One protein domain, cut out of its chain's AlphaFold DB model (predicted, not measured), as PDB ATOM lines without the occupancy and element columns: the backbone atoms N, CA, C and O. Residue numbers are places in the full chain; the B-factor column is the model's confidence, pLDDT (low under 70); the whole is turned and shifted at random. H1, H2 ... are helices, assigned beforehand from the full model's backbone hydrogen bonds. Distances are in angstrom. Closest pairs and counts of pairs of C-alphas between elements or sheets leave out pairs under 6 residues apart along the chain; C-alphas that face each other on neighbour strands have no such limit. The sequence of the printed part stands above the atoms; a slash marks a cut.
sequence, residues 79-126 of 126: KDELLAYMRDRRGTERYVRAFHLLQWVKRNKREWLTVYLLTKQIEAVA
ATOM      1  N   LYS A  79      21.413 -16.799 -17.973       89.00
ATOM      2  CA  LYS A  79      20.831 -15.831 -17.024       89.00
ATOM      3  C   LYS A  79      20.343 -14.542 -17.698       89.00
ATOM      4  O   LYS A  79      19.314 -14.011 -17.294       89.00
ATOM      5  N   ASP A  80      21.052 -14.060 -18.717       91.00
ATOM      6  CA  ASP A  80      20.759 -12.773 -19.348       91.00
ATOM      7  C   ASP A  80      19.511 -12.867 -20.236       91.00
ATOM      8  O   ASP A  80      18.653 -11.986 -20.191       91.00
ATOM      9  N   GLU A  81      19.329 -13.989 -20.939       93.69
ATOM     10  CA  GLU A  81      18.100 -14.281 -21.687       93.69
ATOM     11  C   GLU A  81      16.893 -14.435 -20.753       93.69
ATOM     12  O   GLU A  81      15.814 -13.900 -21.017       93.69
ATOM     13  N   LEU A  82      17.077 -15.114 -19.614       92.38
ATOM     14  CA  LEU A  82      16.021 -15.262 -18.614       92.38
ATOM     15  C   LEU A  82      15.638 -13.904 -18.003       92.38
ATOM     16  O   LEU A  82      14.457 -13.630 -17.792       92.38
ATOM     17  N   LEU A  83      16.620 -13.031 -17.756       91.62
ATOM     18  CA  LEU A  83      16.390 -11.661 -17.299       91.62
ATOM     19  C   LEU A  83      15.656 -10.817 -18.346       91.62
ATOM     20  O   LEU A  83      14.769 -10.048 -17.974       91.62
ATOM     21  N   ALA A  84      15.988 -10.961 -19.631       93.31
ATOM     22  CA  ALA A  84      15.276 -10.291 -20.716       93.31
ATOM     23  C   ALA A  84      13.801 -10.725 -20.755       93.31
ATOM     24  O   ALA A  84      12.914  -9.872 -20.713       93.31
ATOM     25  N   TYR A  85      13.534 -12.033 -20.682       93.25
ATOM     26  CA  TYR A  85      12.174 -12.572 -20.577       93.25
ATOM     27  C   TYR A  85      11.420 -12.029 -19.350       93.25
ATOM     28  O   TYR A  85      10.256 -11.639 -19.440       93.25
ATOM     29  N   MET A  86      12.080 -11.948 -18.191       93.19
ATOM     30  CA  MET A  86      11.486 -11.382 -16.974       93.19
ATOM     31  C   MET A  86      11.128  -9.902 -17.098       93.19
ATOM     32  O   MET A  86      10.211  -9.447 -16.414       93.19
ATOM     33  N   ARG A  87      11.888  -9.128 -17.878       91.75
ATOM     34  CA  ARG A  87      11.623  -7.702 -18.105       91.75
ATOM     35  C   ARG A  87      10.448  -7.520 -19.058       91.75
ATOM     36  O   ARG A  87       9.527  -6.792 -18.712       91.75
ATOM     37  N   ASP A  88      10.443  -8.250 -20.169       90.88
ATOM     38  CA  ASP A  88       9.352  -8.255 -21.150       90.88
ATOM     39  C   ASP A  88       8.003  -8.631 -20.509       90.88
ATOM     40  O   ASP A  88       7.017  -7.896 -20.585       90.88
ATOM     41  N   ARG A  89       7.982  -9.715 -19.724       88.12
ATOM     42  CA  ARG A  89       6.760 -10.183 -19.052       88.12
ATOM     43  C   ARG A  89       6.230  -9.239 -17.978       88.12
ATOM     44  O   ARG A  89       5.044  -9.296 -17.683       88.12
ATOM     45  N   ARG A  90       7.058  -8.369 -17.388       86.44
ATOM     46  CA  ARG A  90       6.561  -7.339 -16.452       86.44
ATOM     47  C   ARG A  90       5.763  -6.245 -17.151       86.44
ATOM     48  O   ARG A  90       4.953  -5.609 -16.492       86.44
ATOM     49  N   GLY A  91       5.988  -6.023 -18.447       82.31
ATOM     50  CA  GLY A  91       5.194  -5.076 -19.230       82.31
ATOM     51  C   GLY A  91       3.774  -5.574 -19.512       82.31
ATOM     52  O   GLY A  91       2.883  -4.767 -19.744       82.31
ATOM     53  N   THR A  92       3.554  -6.891 -19.467       80.94
ATOM     54  CA  THR A  92       2.289  -7.535 -19.860       80.94
ATOM     55  C   THR A  92       1.542  -8.181 -18.694       80.94
ATOM     56  O   THR A  92       0.315  -8.218 -18.693       80.94
ATOM     57  N   GLU A  93       2.254  -8.664 -17.674       79.62
ATOM     58  CA  GLU A  93       1.678  -9.386 -16.545       79.62
ATOM     59  C   GLU A  93       1.912  -8.652 -15.222       79.62
ATOM     60  O   GLU A  93       3.025  -8.225 -14.914       79.62
ATOM     61  N   ARG A  94       0.890  -8.619 -14.356       78.00
ATOM     62  CA  ARG A  94       0.990  -7.993 -13.024       78.00
ATOM     63  C   ARG A  94       2.078  -8.622 -12.140       78.00
ATOM     64  O   ARG A  94       2.683  -7.924 -11.331       78.00
ATOM     65  N   TYR A  95       2.334  -9.929 -12.283       84.06
ATOM     66  CA  TYR A  95       3.338 -10.656 -11.497       84.06
ATOM     67  C   TYR A  95       4.095 -11.701 -12.329       84.06
ATOM     68  O   TYR A  95       3.503 -12.606 -12.922       84.06
ATOM     69  N   VAL A  96       5.429 -11.658 -12.277       89.19
ATOM     70  CA  VAL A  96       6.288 -12.725 -12.811       89.19
ATOM     71  C   VAL A  96       6.501 -13.782 -11.729       89.19
ATOM     72  O   VAL A  96       7.175 -13.536 -10.732       89.19
ATOM     73  N   ARG A  97       5.915 -14.968 -11.921       91.44
ATOM     74  CA  ARG A  97       6.029 -16.114 -11.006       91.44
ATOM     75  C   ARG A  97       7.083 -17.108 -11.488       91.44
ATOM     76  O   ARG A  97       7.353 -17.195 -12.685       91.44
ATOM     77  N   ALA A  98       7.596 -17.932 -10.570       90.19
ATOM     78  CA  ALA A  98       8.532 -19.018 -10.883       90.19
ATOM     79  C   ALA A  98       8.008 -19.962 -11.981       90.19
ATOM     80  O   ALA A  98       8.775 -20.412 -12.827       90.19
ATOM     81  N   PHE A  99       6.691 -20.192 -12.023       91.69
ATOM     82  CA  PHE A  99       6.028 -20.961 -13.077       91.69
ATOM     83  C   PHE A  99       6.341 -20.438 -14.491       91.69
ATOM     84  O   PHE A  99       6.694 -21.227 -15.363       91.69
ATOM     85  N   HIS A 100       6.296 -19.118 -14.709       92.38
ATOM     86  CA  HIS A 100       6.595 -18.518 -16.015       92.38
ATOM     87  C   HIS A 100       8.054 -18.760 -16.417       92.38
ATOM     88  O   HIS A 100       8.338 -19.106 -17.561       92.38
ATOM     89  N   LEU A 101       8.976 -18.637 -15.457       93.12
ATOM     90  CA  LEU A 101      10.401 -18.887 -15.681       93.12
ATOM     91  C   LEU A 101      10.649 -20.351 -16.039       93.12
ATOM     92  O   LEU A 101      11.307 -20.637 -17.033       93.12
ATOM     93  N   LEU A 102      10.066 -21.282 -15.282       91.94
ATOM     94  CA  LEU A 102      10.182 -22.716 -15.549       91.94
ATOM     95  C   LEU A 102       9.615 -23.086 -16.919       91.94
ATOM     96  O   LEU A 102      10.222 -23.872 -17.641       91.94
ATOM     97  N   GLN A 103       8.471 -22.519 -17.295       93.88
ATOM     98  CA  GLN A 103       7.863 -22.762 -18.599       93.88
ATOM     99  C   GLN A 103       8.732 -22.218 -19.736       93.88
ATOM    100  O   GLN A 103       8.906 -22.898 -20.747       93.88
ATOM    101  N   TRP A 104       9.325 -21.035 -19.562       94.88
ATOM    102  CA  TRP A 104      10.261 -20.475 -20.531       94.88
ATOM    103  C   TRP A 104      11.525 -21.333 -20.667       94.88
ATOM    104  O   TRP A 104      11.913 -21.661 -21.786       94.88
ATOM    105  N   VAL A 105      12.119 -21.780 -19.556       94.31
ATOM    106  CA  VAL A 105      13.298 -22.662 -19.572       94.31
ATOM    107  C   VAL A 105      12.974 -24.000 -20.239       94.31
ATOM    108  O   VAL A 105      13.718 -24.440 -21.111       94.31
ATOM    109  N   LYS A 106      11.832 -24.622 -19.910       93.12
ATOM    110  CA  LYS A 106      11.380 -25.876 -20.540       93.12
ATOM    111  C   LYS A 106      11.201 -25.756 -22.055       93.12
ATOM    112  O   LYS A 106      11.398 -26.745 -22.754       93.12
ATOM    113  N   ARG A 107      10.795 -24.581 -22.545       94.06
ATOM    114  CA  ARG A 107      10.572 -24.315 -23.975       94.06
ATOM    115  C   ARG A 107      11.862 -23.992 -24.721       94.06
ATOM    116  O   ARG A 107      12.069 -24.523 -25.800       94.06
ATOM    117  N   ASN A 108      12.719 -23.149 -24.148       93.81
ATOM    118  CA  ASN A 108      13.855 -22.558 -24.866       93.81
ATOM    119  C   ASN A 108      15.202 -23.213 -24.540       93.81
ATOM    120  O   ASN A 108      16.150 -23.077 -25.303       93.81
ATOM    121  N   LYS A 109      15.315 -23.887 -23.392       93.88
ATOM    122  CA  LYS A 109      16.570 -24.446 -22.858       93.88
ATOM    123  C   LYS A 109      16.378 -25.898 -22.409       93.88
ATOM    124  O   LYS A 109      16.921 -26.323 -21.391       93.88
ATOM    125  N   ARG A 110      15.568 -26.656 -23.160       92.00
ATOM    126  CA  ARG A 110      15.186 -28.040 -22.835       92.00
ATOM    127  C   ARG A 110      16.395 -28.967 -22.735       92.00
ATOM    128  O   ARG A 110      16.487 -29.714 -21.773       92.00
ATOM    129  N   GLU A 111      17.320 -28.886 -23.687       92.06
ATOM    130  CA  GLU A 111      18.541 -29.703 -23.701       92.06
ATOM    131  C   GLU A 111      19.381 -29.476 -22.444       92.06
ATOM    132  O   GLU A 111      19.701 -30.422 -21.726       92.06
ATOM    133  N   TRP A 112      19.642 -28.206 -22.114       92.38
ATOM    134  CA  TRP A 112      20.346 -27.846 -20.888       92.38
ATOM    135  C   TRP A 112      19.611 -28.343 -19.640       92.38
ATOM    136  O   TRP A 112      20.242 -28.886 -18.738       92.38
ATOM    137  N   LEU A 113      18.281 -28.196 -19.584       91.19
ATOM    138  CA  LEU A 113      17.480 -28.647 -18.446       91.19
ATOM    139  C   LEU A 113      17.563 -30.169 -18.261       91.19
ATOM    140  O   LEU A 113      17.674 -30.630 -17.129       91.19
ATOM    141  N   THR A 114      17.536 -30.941 -19.349       91.38
ATOM    142  CA  THR A 114      17.689 -32.402 -19.309       91.38
ATOM    143  C   THR A 114      19.051 -32.791 -18.742       91.38
ATOM    144  O   THR A 114      19.113 -33.567 -17.792       91.38
ATOM    145  N   VAL A 115      20.136 -32.206 -19.263       90.56
ATOM    146  CA  VAL A 115      21.497 -32.471 -18.768       90.56
ATOM    147  C   VAL A 115      21.628 -32.072 -17.297       90.56
ATOM    148  O   VAL A 115      22.139 -32.845 -16.494       90.56
ATOM    149  N   TYR A 116      21.115 -30.900 -16.919       89.19
ATOM    150  CA  TYR A 116      21.154 -30.405 -15.543       89.19
ATOM    151  C   TYR A 116      20.406 -31.315 -14.555       89.19
ATOM    152  O   TYR A 116      20.864 -31.531 -13.435       89.19
ATOM    153  N   LEU A 117      19.250 -31.859 -14.941       89.81
ATOM    154  CA  LEU A 117      18.510 -32.787 -14.083       89.81
ATOM    155  C   LEU A 117      19.231 -34.132 -13.942       89.81
ATOM    156  O   LEU A 117      19.258 -34.680 -12.842       89.81
ATOM    157  N   LEU A 118      19.851 -34.633 -15.015       89.50
ATOM    158  CA  LEU A 118      20.645 -35.863 -14.971       89.50
ATOM    159  C   LEU A 118      21.855 -35.727 -14.039       89.50
ATOM    160  O   LEU A 118      22.083 -36.602 -13.207       89.50
ATOM    161  N   THR A 119      22.593 -34.615 -14.106       83.94
ATOM    162  CA  THR A 119      23.745 -34.391 -13.214       83.94
ATOM    163  C   THR A 119      23.330 -34.299 -11.748       83.94
ATOM    164  O   THR A 119      24.010 -34.847 -10.885       83.94
ATOM    165  N   LYS A 120      22.178 -33.684 -11.453       79.19
ATOM    166  CA  LYS A 120      21.641 -33.610 -10.086       79.19
ATOM    167  C   LYS A 120      21.120 -34.943  -9.553       79.19
ATOM    168  O   LYS A 120      21.170 -35.147  -8.345       79.19
ATOM    169  N   GLN A 121      20.645 -35.844 -10.413       71.19
ATOM    170  CA  GLN A 121      20.300 -37.203  -9.988       71.19
ATOM    171  C   GLN A 121      21.544 -38.019  -9.628       71.19
ATOM    172  O   GLN A 121      21.527 -38.724  -8.626       71.19
ATOM    173  N   ILE A 122      22.632 -37.881 -10.391       62.84
ATOM    174  CA  ILE A 122      23.896 -38.583 -10.120       62.84
ATOM    175  C   ILE A 122      24.509 -38.119  -8.788       62.84
ATOM    176  O   ILE A 122      24.924 -38.950  -7.988       62.84
ATOM    177  N   GLU A 123      24.501 -36.811  -8.509       60.06
ATOM    178  CA  GLU A 123      24.991 -36.252  -7.236       60.06
ATOM    179  C   GLU A 123      24.178 -36.687  -6.002       60.06
ATOM    180  O   GLU A 123      24.696 -36.622  -4.896       60.06
ATOM    181  N   ALA A 124      22.912 -37.091  -6.159       59.75
ATOM    182  CA  ALA A 124      22.059 -37.513  -5.042       59.75
ATOM    183  C   ALA A 124      22.196 -39.006  -4.689       59.75
ATOM    184  O   ALA A 124      21.703 -39.433  -3.647       59.75
ATOM    185  N   VAL A 125      22.810 -39.796  -5.576       54.69
ATOM    186  CA  VAL A 125      23.021 -41.246  -5.421       54.69
ATOM    187  C   VAL A 125      24.459 -41.569  -4.975       54.69
ATOM    188  O   VAL A 125      24.711 -42.677  -4.508       54.69
ATOM    189  N   ALA A 126      25.381 -40.610  -5.101       45.47
ATOM    190  CA  ALA A 126      26.770 -40.693  -4.644       45.47
ATOM    191  C   ALA A 126      26.936 -40.179  -3.205       45.47
ATOM    192  O   ALA A 126      27.786 -40.750  -2.485       45.47
TER     193      ALA A 126
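What this domain is: This is residues 79 to 126 of the 126 residues of an uncharacterized protein of Aphanomyces astaci (UniProt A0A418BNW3). Three helices follow one another in an open zigzag: H1 and H2 stand at a steep angle to each other with a loop joining them at one end, and H3 leaves the far end of H2 as a long arm. Residues 115 to 126, of which 115 to 125 belong to H3, stick out free of the rest. The printed part has 48 residues, with three named helices in the order H1, H2, H3 and no named strand, and the class is all helix. The whole is loose, with a radius of gyration of the C-alphas of 13.5 A, and spans 44 by 17 by 16 A, a rod whose length comes in good part from the arm.

How they stand to each other: H1, residues 79 to 92, and H2, residues 98 to 108, only just touch, with 3 pairs of C-alphas within 8 A. H1 touches H2 with residues 82 to 86 alone, and the closest C-alphas of the two helices are those of Leu 82 and Leu 101, 7.3 A apart. The two helices run opposite ways at a steep tilt of 60 degrees, and their centres are 11.3 A apart. H3, residues 110 to 125, is close to H2 but not clearly touching it, with 2 pairs of C-alphas within 8 A. The closest C-alphas of H2 and H3 are those of Lys 106 and Leu 113, 7.0 A apart. H2 and H3 run opposite ways at a steep tilt of 66 degrees, and their centres are 16.4 A apart. H1 and H3 are apart. In H2 and H3 every O i to N i+4 pair is within hydrogen-bond range, while in H1 it is 8 of 10.

Where its parts are: H1 begins at Lys 79, with its C-alpha at (20.831, -15.831, -17.024), and runs 20.5 A to the C-alpha of Thr 92. H2 runs from Ala 98, with its C-alpha at (8.532, -19.018, -10.883), to Asn 108, 15.4 A from first to last C-alpha. H3, the longest helix by residues with 16, runs 23.2 A from Arg 110 to Val 125, whose C-alpha is at (23.021, -41.246, -5.421).

The domain as a whole: The printed part runs from residue 79 to residue 126, the chain's last residue, and has no cut. The two C-alphas farthest apart are those of Gly 91 and Ala 126, 44.1 A. Without residues 115 to 126, the body has 36 residues, spans 30 by 18 by 11 A and has a radius of gyration of 10.0 A. The link from H1 to H2, of 5 residues, and the link from H2 to H3, of 1 residue, are tight. The mean pLDDT of the printed part is 86.1, and residues 122 to 126 are under 70.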